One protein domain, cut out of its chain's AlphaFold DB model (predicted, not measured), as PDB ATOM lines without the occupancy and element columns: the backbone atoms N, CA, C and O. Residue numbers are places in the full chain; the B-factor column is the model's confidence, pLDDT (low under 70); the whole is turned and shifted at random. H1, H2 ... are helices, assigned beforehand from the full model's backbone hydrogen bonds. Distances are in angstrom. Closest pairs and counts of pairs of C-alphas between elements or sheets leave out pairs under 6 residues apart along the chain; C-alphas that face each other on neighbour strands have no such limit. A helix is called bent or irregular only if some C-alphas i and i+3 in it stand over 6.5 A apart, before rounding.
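This is residues 34 to 101 of the 107 residues of an uncharacterized protein of Sulfurisphaera tokodaii (UniProt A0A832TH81). Three helices make an open frame: H2 and H3 meet at a corner, the last residues of H2 at the first part of H3, while H1 makes another side and touches neither of them. The loop of residues 48 to 61, which leads from H1 to H2, folds back on itself and reaches into the middle of the frame, and the loop of residues 75 to 87 swings out beyond the corner of H2 and H3. The printed part has 68 residues with three named helices, in the order H1, H2, H3, and no named strand; the class is all helix. The whole is compact, with a radius of gyration of the C-alphas of 12.3 A, and its C-alphas span 35 by 29 by 16 A along the three main axes.

H1 and H2, with 13 residues each, are the longest helices by residues. H2 runs from Tyr 62 to His 74, 18.6 A from first to last C-alpha; C-alpha 62 is at (-36.061, -16.944, -44.378). H1 holds residues 35 to 47 and is 20.0 A long, beginning with C-alpha 35 at (-21.779, -24.158, -22.569). H3, residues 88 to 99, measures 15.4 A and ends with C-alpha 99 at (-14.281, -17.407, -35.997). No helix is bent or irregular.

H2 touches H3 with residues 72 to 74 alone, and H3 touches H2 with residues 88 to 92 alone. Their closest C-alphas are those of Glu 73 and Ser 88, 6.7 A apart. The two helices run opposite ways at a steep tilt of 67 degrees, and their centres are 16.1 A apart. H1 is apart from H2 and also apart from H3. In the stretch from H1 to H2, residues 50 to 51 pair with residues 58 to 59, antiparallel, too short to be a named strand. In H2 and H3 every O i to N i+4 pair is within hydrogen-bond range; in H1 it is 6 of 9.

The two C-alphas farthest apart are those of Val 47 and Ala 86, at 35.4 A, while the first and last printed C-alphas, of Gln 34 and Ile 101, are 10.4 A apart. The printed part has no cut. Both links are long: 14 residues between H1 and H2, and 13 between H2 and H3. The C-alphas of residues 48 to 61 lie 3 to 15 A from the mean of all C-alphas, and those of residues 75 to 87 lie 10 to 18 A from it. The mean pLDDT of the printed part is 77.6; residues 34 to 37 and 100 to 101 are under 70.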
ATOM      1  N   GLN A  34     -19.622 -25.512 -26.629       57.12
ATOM      2  CA  GLN A  34     -19.184 -25.081 -25.302       57.12
ATOM      3  C   GLN A  34     -20.372 -24.378 -24.613       57.12
ATOM      4  O   GLN A  34     -21.139 -23.670 -25.265       57.12
ATOM      5  N   GLN A  35     -20.555 -24.560 -23.300       54.47
ATOM      6  CA  GLN A  35     -21.779 -24.158 -22.569       54.47
ATOM      7  C   GLN A  35     -22.245 -22.697 -22.784       54.47
ATOM      8  O   GLN A  35     -23.442 -22.424 -22.688       54.47
ATOM      9  N   ASN A  36     -21.341 -21.769 -23.117       54.84
ATOM     10  CA  ASN A  36     -21.668 -20.359 -23.372       54.84
ATOM     11  C   ASN A  36     -22.385 -20.110 -24.713       54.84
ATOM     12  O   ASN A  36     -23.198 -19.188 -24.809       54.84
ATOM     13  N   ASP A  37     -22.150 -20.943 -25.727       67.44
ATOM     14  CA  ASP A  37     -22.747 -20.775 -27.059       67.44
ATOM     15  C   ASP A  37     -24.240 -21.120 -27.057       67.44
ATOM     16  O   ASP A  37     -25.044 -20.503 -27.759       67.44
ATOM     17  N   LEU A  38     -24.632 -22.063 -26.195       70.06
ATOM     18  CA  LEU A  38     -26.017 -22.486 -26.036       70.06
ATOM     19  C   LEU A  38     -26.891 -21.355 -25.463       70.06
ATOM     20  O   LEU A  38     -27.988 -21.102 -25.962       70.06
ATOM     21  N   LEU A  39     -26.391 -20.622 -24.460       76.25
ATOM     22  CA  LEU A  39     -27.091 -19.469 -23.876       76.25
ATOM     23  C   LEU A  39     -27.234 -18.312 -24.874       76.25
ATOM     24  O   LEU A  39     -28.288 -17.668 -24.940       76.25
ATOM     25  N   LEU A  40     -26.196 -18.062 -25.677       75.50
ATOM     26  CA  LEU A  40     -26.237 -17.043 -26.724       75.50
ATOM     27  C   LEU A  40     -27.246 -17.415 -27.817       75.50
ATOM     28  O   LEU A  40     -28.067 -16.578 -28.199       75.50
ATOM     29  N   TYR A  41     -27.258 -18.673 -28.260       77.88
ATOM     30  CA  TYR A  41     -28.254 -19.175 -29.205       77.88
ATOM     31  C   TYR A  41     -29.681 -18.978 -28.681       77.88
ATOM     32  O   TYR A  41     -30.502 -18.372 -29.372       77.88
ATOM     33  N   PHE A  42     -29.965 -19.398 -27.440       80.56
ATOM     34  CA  PHE A  42     -31.281 -19.223 -26.812       80.56
ATOM     35  C   PHE A  42     -31.707 -17.755 -26.710       80.56
ATOM     36  O   PHE A  42     -32.884 -17.438 -26.878       80.56
ATOM     37  N   SER A  43     -30.766 -16.848 -26.456       83.62
ATOM     38  CA  SER A  43     -31.041 -15.409 -26.404       83.62
ATOM     39  C   SER A  43     -31.363 -14.842 -27.792       83.62
ATOM     40  O   SER A  43     -32.278 -14.037 -27.947       83.62
ATOM     41  N   LEU A  44     -30.654 -15.293 -28.827       82.81
ATOM     42  CA  LEU A  44     -30.859 -14.837 -30.201       82.81
ATOM     43  C   LEU A  44     -32.180 -15.327 -30.791       82.81
ATOM     44  O   LEU A  44     -32.868 -14.540 -31.437       82.81
ATOM     45  N   VAL A  45     -32.570 -16.581 -30.556       83.69
ATOM     46  CA  VAL A  45     -33.835 -17.128 -31.087       83.69
ATOM     47  C   VAL A  45     -35.082 -16.532 -30.425       83.69
ATOM     48  O   VAL A  45     -36.169 -16.611 -30.992       83.69
ATOM     49  N   GLN A  46     -34.940 -15.887 -29.259       84.75
ATOM     50  CA  GLN A  46     -36.021 -15.111 -28.636       84.75
ATOM     51  C   GLN A  46     -36.307 -13.797 -29.375       84.75
ATOM     52  O   GLN A  46     -37.432 -13.304 -29.341       84.75
ATOM     53  N   VAL A  47     -35.304 -13.233 -30.054       84.94
ATOM     54  CA  VAL A  47     -35.403 -11.939 -30.752       84.94
ATOM     55  C   VAL A  47     -35.522 -12.125 -32.268       84.94
ATOM     56  O   VAL A  47     -36.248 -11.392 -32.940       84.94
ATOM     57  N   TYR A  48     -34.829 -13.118 -32.822       84.38
ATOM     58  CA  TYR A  48     -34.723 -13.367 -34.254       84.38
ATOM     59  C   TYR A  48     -35.307 -14.727 -34.618       84.38
ATOM     60  O   TYR A  48     -34.929 -15.760 -34.079       84.38
ATOM     61  N   LYS A  49     -36.182 -14.734 -35.627       85.00
ATOM     62  CA  LYS A  49     -36.839 -15.961 -36.096       85.00
ATOM     63  C   LYS A  49     -35.903 -16.919 -36.845       85.00
ATOM     64  O   LYS A  49     -36.194 -18.106 -36.932       85.00
ATOM     65  N   TRP A  50     -34.809 -16.412 -37.413       86.75
ATOM     66  CA  TRP A  50     -33.904 -17.186 -38.263       86.75
ATOM     67  C   TRP A  50     -32.468 -17.000 -37.783       86.75
ATOM     68  O   TRP A  50     -31.847 -15.983 -38.080       86.75
ATOM     69  N   VAL A  51     -31.954 -17.963 -37.024       83.38
ATOM     70  CA  VAL A  51     -30.600 -17.930 -36.458       83.38
ATOM     71  C   VAL A  51     -29.889 -19.214 -36.849       83.38
ATOM     72  O   VAL A  51     -30.449 -20.301 -36.720       83.38
ATOM     73  N   CYS A  52     -28.662 -19.098 -37.349       82.19
ATOM     74  CA  CYS A  52     -27.843 -20.274 -37.620       82.19
ATOM     75  C   CYS A  52     -27.260 -20.809 -36.306       82.19
ATOM     76  O   CYS A  52     -26.575 -20.046 -35.633       82.19
ATOM     77  N   PRO A  53     -27.471 -22.084 -35.935       73.94
ATOM     78  CA  PRO A  53     -26.877 -22.646 -34.726       73.94
ATOM     79  C   PRO A  53     -25.352 -22.759 -34.853       73.94
ATOM     80  O   PRO A  53     -24.653 -22.578 -33.869       73.94
ATOM     81  N   VAL A  54     -24.818 -22.957 -36.064       73.38
ATOM     82  CA  VAL A  54     -23.370 -23.104 -36.293       73.38
ATOM     83  C   VAL A  54     -22.624 -21.797 -36.048       73.38
ATOM     84  O   VAL A  54     -21.595 -21.796 -35.394       73.38
ATOM     85  N   CYS A  55     -23.113 -20.678 -36.592       75.12
ATOM     86  CA  CYS A  55     -22.401 -19.397 -36.522       75.12
ATOM     87  C   CYS A  55     -23.104 -18.308 -35.711       75.12
ATOM     88  O   CYS A  55     -22.668 -17.157 -35.731       75.12
ATOM     89  N   LEU A  56     -24.224 -18.649 -35.068       77.44
ATOM     90  CA  LEU A  56     -25.055 -17.768 -34.242       77.44
ATOM     91  C   LEU A  56     -25.445 -16.449 -34.931       77.44
ATOM     92  O   LEU A  56     -25.796 -15.466 -34.289       77.44
ATOM     93  N   THR A  57     -25.410 -16.415 -36.266       80.94
ATOM     94  CA  THR A  57     -25.750 -15.218 -37.035       80.94
ATOM     95  C   THR A  57     -27.267 -15.141 -37.220       80.94
ATOM     96  O   THR A  57     -27.855 -16.088 -37.759       80.94
ATOM     97  N   PRO A  58     -27.918 -14.030 -36.825       83.06
ATOM     98  CA  PRO A  58     -29.326 -13.805 -37.104       83.06
ATOM     99  C   PRO A  58     -29.542 -13.291 -38.532       83.06
ATOM    100  O   PRO A  58     -28.792 -12.463 -39.052       83.06
ATOM    101  N   PHE A  59     -30.631 -13.728 -39.157       84.69
ATOM    102  CA  PHE A  59     -31.044 -13.323 -40.495       84.69
ATOM    103  C   PHE A  59     -32.429 -12.674 -40.459       84.69
ATOM    104  O   PHE A  59     -33.360 -13.147 -39.810       84.69
ATOM    105  N   ARG A  60     -32.589 -11.589 -41.224       85.00
ATOM    106  CA  ARG A  60     -33.858 -10.842 -41.315       85.00
ATOM    107  C   ARG A  60     -34.914 -11.540 -42.173       85.00
ATOM    108  O   ARG A  60     -36.082 -11.172 -42.120       85.00
ATOM    109  N   SER A  61     -34.515 -12.518 -42.986       84.31
ATOM    110  CA  SER A  61     -35.415 -13.225 -43.895       84.31
ATOM    111  C   SER A  61     -35.106 -14.716 -43.957       84.31
ATOM    112  O   SER A  61     -33.950 -15.133 -43.863       84.31
ATOM    113  N   TYR A  62     -36.157 -15.501 -44.189       82.12
ATOM    114  CA  TYR A  62     -36.061 -16.944 -44.378       82.12
ATOM    115  C   TYR A  62     -35.192 -17.318 -45.589       82.12
ATOM    116  O   TYR A  62     -34.370 -18.225 -45.523       82.12
ATOM    117  N   ILE A  63     -35.319 -16.576 -46.692       84.12
ATOM    118  CA  ILE A  63     -34.568 -16.849 -47.923       84.12
ATOM    119  C   ILE A  63     -33.065 -16.632 -47.715       84.12
ATOM    120  O   ILE A  63     -32.258 -17.434 -48.182       84.12
ATOM    121  N   SER A  64     -32.673 -15.574 -46.996       84.75
ATOM    122  CA  SER A  64     -31.267 -15.333 -46.646       84.75
ATOM    123  C   SER A  64     -30.709 -16.445 -45.759       84.75
ATOM    124  O   SER A  64     -29.576 -16.870 -45.962       84.75
ATOM    125  N   PHE A  65     -31.521 -16.936 -44.822       84.19
ATOM    126  CA  PHE A  65     -31.158 -18.038 -43.941       84.19
ATOM    127  C   PHE A  65     -30.929 -19.342 -44.718       84.19
ATOM    128  O   PHE A  65     -29.854 -19.920 -44.622       84.19
ATOM    129  N   ILE A  66     -31.863 -19.754 -45.580       82.75
ATOM    130  CA  ILE A  66     -31.707 -20.974 -46.394       82.75
ATOM    131  C   ILE A  66     -30.506 -20.887 -47.344       82.75
ATOM    132  O   ILE A  66     -29.764 -21.857 -47.483       82.75
ATOM    133  N   LYS A  67     -30.271 -19.728 -47.975       82.62
ATOM    134  CA  LYS A  67     -29.087 -19.530 -48.828       82.62
ATOM    135  C   LYS A  67     -27.783 -19.692 -48.052       82.62
ATOM    136  O   LYS A  67     -26.838 -20.267 -48.582       82.62
ATOM    137  N   HIS A  68     -27.739 -19.196 -46.817       83.94
ATOM    138  CA  HIS A  68     -26.587 -19.382 -45.946       83.94
ATOM    139  C   HIS A  68     -26.347 -20.865 -45.642       83.94
ATOM    140  O   HIS A  68     -25.225 -21.321 -45.812       83.94
ATOM    141  N   LEU A  69     -27.384 -21.622 -45.277       77.88
ATOM    142  CA  LEU A  69     -27.242 -23.043 -44.939       77.88
ATOM    143  C   LEU A  69     -26.743 -23.885 -46.110       77.88
ATOM    144  O   LEU A  69     -25.828 -24.674 -45.934       77.88
ATOM    145  N   ARG A  70     -27.275 -23.662 -47.317       79.62
ATOM    146  CA  ARG A  70     -26.797 -24.368 -48.517       79.62
ATOM    147  C   ARG A  70     -25.342 -24.068 -48.838       79.62
ATOM    148  O   ARG A  70     -24.631 -24.932 -49.339       79.62
ATOM    149  N   TYR A  71     -24.913 -22.828 -48.597       76.94
ATOM    150  CA  TYR A  71     -23.507 -22.486 -48.740       76.94
ATOM    151  C   TYR A  71     -22.677 -23.268 -47.723       76.94
ATOM    152  O   TYR A  71     -21.714 -23.893 -48.122       76.94
ATOM    153  N   GLU A  72     -23.052 -23.294 -46.446       72.44
ATOM    154  CA  GLU A  72     -22.296 -24.038 -45.424       72.44
ATOM    155  C   GLU A  72     -22.286 -25.559 -45.674       72.44
ATOM    156  O   GLU A  72     -21.272 -26.207 -45.437       72.44
ATOM    157  N   GLU A  73     -23.375 -26.127 -46.199       70.38
ATOM    158  CA  GLU A  73     -23.482 -27.556 -46.528       70.38
ATOM    159  C   GLU A  73     -22.533 -27.966 -47.665       70.38
ATOM    160  O   GLU A  73     -21.824 -28.976 -47.578       70.38
ATOM    161  N   HIS A  74     -22.507 -27.182 -48.744       72.19
ATOM    162  CA  HIS A  74     -21.801 -27.544 -49.975       72.19
ATOM    163  C   HIS A  74     -20.457 -26.834 -50.154       72.19
ATOM    164  O   HIS A  74     -19.674 -27.210 -51.032       72.19
ATOM    165  N   SER A  75     -20.179 -25.796 -49.369       77.12
ATOM    166  CA  SER A  75     -18.920 -25.069 -49.442       77.12
ATOM    167  C   SER A  75     -17.838 -25.812 -48.684       77.12
ATOM    168  O   SER A  75     -18.026 -26.374 -47.609       77.12
ATOM    169  N   LYS A  76     -16.649 -25.740 -49.261       82.44
ATOM    170  CA  LYS A  76     -15.392 -26.105 -48.621       82.44
ATOM    171  C   LYS A  76     -14.583 -24.879 -48.230       82.44
ATOM    172  O   LYS A  76     -13.509 -25.002 -47.661       82.44
ATOM    173  N   VAL A  77     -15.091 -23.693 -48.542       80.19
ATOM    174  CA  VAL A  77     -14.416 -22.418 -48.356       80.19
ATOM    175  C   VAL A  77     -15.046 -21.677 -47.188       80.19
ATOM    176  O   VAL A  77     -16.262 -21.498 -47.118       80.19
ATOM    177  N   CYS A  78     -14.199 -21.210 -46.278       79.44
ATOM    178  CA  CYS A  78     -14.604 -20.375 -45.166       79.44
ATOM    179  C   CYS A  78     -15.021 -19.002 -45.661       79.44
ATOM    180  O   CYS A  78     -14.214 -18.264 -46.221       79.44
ATOM    181  N   ARG A  79     -16.264 -18.608 -45.379       72.81
ATOM    182  CA  ARG A  79     -16.761 -17.283 -45.764       72.81
ATOM    183  C   ARG A  79     -16.063 -16.126 -45.042       72.81
ATOM    184  O   ARG A  79     -16.137 -14.997 -45.509       72.81
ATOM    185  N   TYR A  80     -15.450 -16.387 -43.884       72.38
ATOM    186  CA  TYR A  80     -14.839 -15.353 -43.041       72.38
ATOM    187  C   TYR A  80     -13.391 -15.057 -43.429       72.38
ATOM    188  O   TYR A  80     -12.978 -13.904 -43.390       72.38
ATOM    189  N   CYS A  81     -12.618 -16.081 -43.802       80.50
ATOM    190  CA  CYS A  81     -11.200 -15.926 -44.146       80.50
ATOM    191  C   CYS A  81     -10.828 -16.425 -45.549       80.50
ATOM    192  O   CYS A  81      -9.666 -16.338 -45.933       80.50
ATOM    193  N   GLY A  82     -11.780 -16.967 -46.311       81.25
ATOM    194  CA  GLY A  82     -11.560 -17.486 -47.662       81.25
ATOM    195  C   GLY A  82     -10.777 -18.800 -47.721       81.25
ATOM    196  O   GLY A  82     -10.397 -19.229 -48.805       81.25
ATOM    197  N   LYS A  83     -10.505 -19.442 -46.579       82.56
ATOM    198  CA  LYS A  83      -9.698 -20.665 -46.532       82.56
ATOM    199  C   LYS A  83     -10.485 -21.878 -47.024       82.56
ATOM    200  O   LYS A  83     -11.582 -22.122 -46.532       82.56
ATOM    201  N   GLU A  84      -9.906 -22.641 -47.946       86.88
ATOM    202  CA  GLU A  84     -10.480 -23.887 -48.459       86.88
ATOM    203  C   GLU A  84     -10.061 -25.102 -47.612       86.88
ATOM    204  O   GLU A  84      -8.937 -25.176 -47.108       86.88
ATOM    205  N   PHE A  85     -10.980 -26.051 -47.454       85.81
ATOM    206  CA  PHE A  85     -10.845 -27.269 -46.663       85.81
ATOM    207  C   PHE A  85     -11.168 -28.504 -47.506       85.81
ATOM    208  O   PHE A  85     -11.909 -28.445 -48.480       85.81
ATOM    209  N   ALA A  86     -10.638 -29.668 -47.132       85.56
ATOM    210  CA  ALA A  86     -10.907 -30.898 -47.878       85.56
ATOM    211  C   ALA A  86     -12.363 -31.381 -47.711       85.56
ATOM    212  O   ALA A  86     -12.948 -31.937 -48.653       85.56
ATOM    213  N   LYS A  87     -12.945 -31.148 -46.528       81.31
ATOM    214  CA  LYS A  87     -14.285 -31.591 -46.118       81.31
ATOM    215  C   LYS A  87     -15.078 -30.445 -45.485       81.31
ATOM    216  O   LYS A  87     -14.494 -29.558 -44.864       81.31
ATOM    217  N   SER A  88     -16.404 -30.512 -45.590       74.00
ATOM    218  CA  SER A  88     -17.316 -29.560 -44.941       74.00
ATOM    219  C   SER A  88     -17.198 -29.613 -43.410       74.00
ATOM    220  O   SER A  88     -17.229 -28.573 -42.763       74.00
ATOM    221  N   ASP A  89     -16.949 -30.791 -42.825       75.38
ATOM    222  CA  ASP A  89     -16.729 -30.936 -41.374       75.38
ATOM    223  C   ASP A  89     -15.501 -30.151 -40.883       75.38
ATOM    224  O   ASP A  89     -15.551 -29.483 -39.848       75.38
ATOM    225  N   ASP A  90     -14.405 -30.176 -41.652       80.75
ATOM    226  CA  ASP A  90     -13.180 -29.435 -41.329       80.75
ATOM    227  C   ASP A  90     -13.422 -27.921 -41.400       80.75
ATOM    228  O   ASP A  90     -12.906 -27.159 -40.576       80.75
ATOM    229  N   LEU A  91     -14.236 -27.487 -42.368       79.88
ATOM    230  CA  LEU A  91     -14.670 -26.102 -42.492       79.88
ATOM    231  C   LEU A  91     -15.522 -25.676 -41.286       79.88
ATOM    232  O   LEU A  91     -15.254 -24.632 -40.690       79.88
ATOM    233  N   ILE A  92     -16.512 -26.482 -40.902       73.88
ATOM    234  CA  ILE A  92     -17.386 -26.204 -39.755       73.88
ATOM    235  C   ILE A  92     -16.549 -26.100 -38.479       73.88
ATOM    236  O   ILE A  92     -16.636 -25.102 -37.762       73.88
ATOM    237  N   GLN A  93     -15.658 -27.063 -38.227       74.69
ATOM    238  CA  GLN A  93     -14.771 -27.022 -37.066       74.69
ATOM    239  C   GLN A  93     -13.835 -25.805 -37.095       74.69
ATOM    240  O   GLN A  93     -13.567 -25.197 -36.054       74.69
ATOM    241  N   HIS A  94     -13.338 -25.424 -38.272       81.06
ATOM    242  CA  HIS A  94     -12.539 -24.216 -38.431       81.06
ATOM    243  C   HIS A  94     -13.333 -22.957 -38.077       81.06
ATOM    244  O   HIS A  94     -12.826 -22.132 -37.315       81.06
ATOM    245  N   ILE A  95     -14.560 -22.815 -38.583       73.88
ATOM    246  CA  ILE A  95     -15.438 -21.685 -38.262       73.88
ATOM    247  C   ILE A  95     -15.652 -21.627 -36.750       73.88
ATOM    248  O   ILE A  95     -15.397 -20.584 -36.148       73.88
ATOM    249  N   VAL A  96     -15.989 -22.763 -36.131       71.25
ATOM    250  CA  VAL A  96     -16.192 -22.874 -34.682       71.25
ATOM    251  C   VAL A  96     -14.966 -22.416 -33.897       71.25
ATOM    252  O   VAL A  96     -15.046 -21.540 -33.044       71.25
ATOM    253  N   ARG A  97     -13.784 -22.937 -34.222       72.38
ATOM    254  CA  ARG A  97     -12.575 -22.677 -33.427       72.38
ATOM    255  C   ARG A  97     -11.888 -21.348 -33.720       72.38
ATOM    256  O   ARG A  97     -11.157 -20.851 -32.871       72.38
ATOM    257  N   LYS A  98     -12.010 -20.816 -34.936       73.12
ATOM    258  CA  LYS A  98     -11.240 -19.640 -35.385       73.12
ATOM    259  C   LYS A  98     -12.080 -18.389 -35.565       73.12
ATOM    260  O   LYS A  98     -11.518 -17.301 -35.518       73.12
ATOM    261  N   HIS A  99     -13.387 -18.534 -35.751       72.06
ATOM    262  CA  HIS A  99     -14.281 -17.407 -35.997       72.06
ATOM    263  C   HIS A  99     -15.375 -17.255 -34.933       72.06
ATOM    264  O   HIS A  99     -15.848 -16.137 -34.752       72.06
ATOM    265  N   LEU A 100     -15.723 -18.303 -34.172       65.38
ATOM    266  CA  LEU A 100     -16.688 -18.159 -33.069       65.38
ATOM    267  C   LEU A 100     -16.065 -17.686 -31.751       65.38
ATOM    268  O   LEU A 100     -16.773 -17.086 -30.952       65.38
ATOM    269  N   ILE A 101     -14.750 -17.841 -31.540       52.09
ATOM    270  CA  ILE A 101     -14.125 -17.452 -30.258       52.09
ATOM    271  C   ILE A 101     -13.996 -15.919 -30.098       52.09
ATOM    272  O   ILE A 101     -13.894 -15.439 -28.979       52.09
TER     273      ILE A 101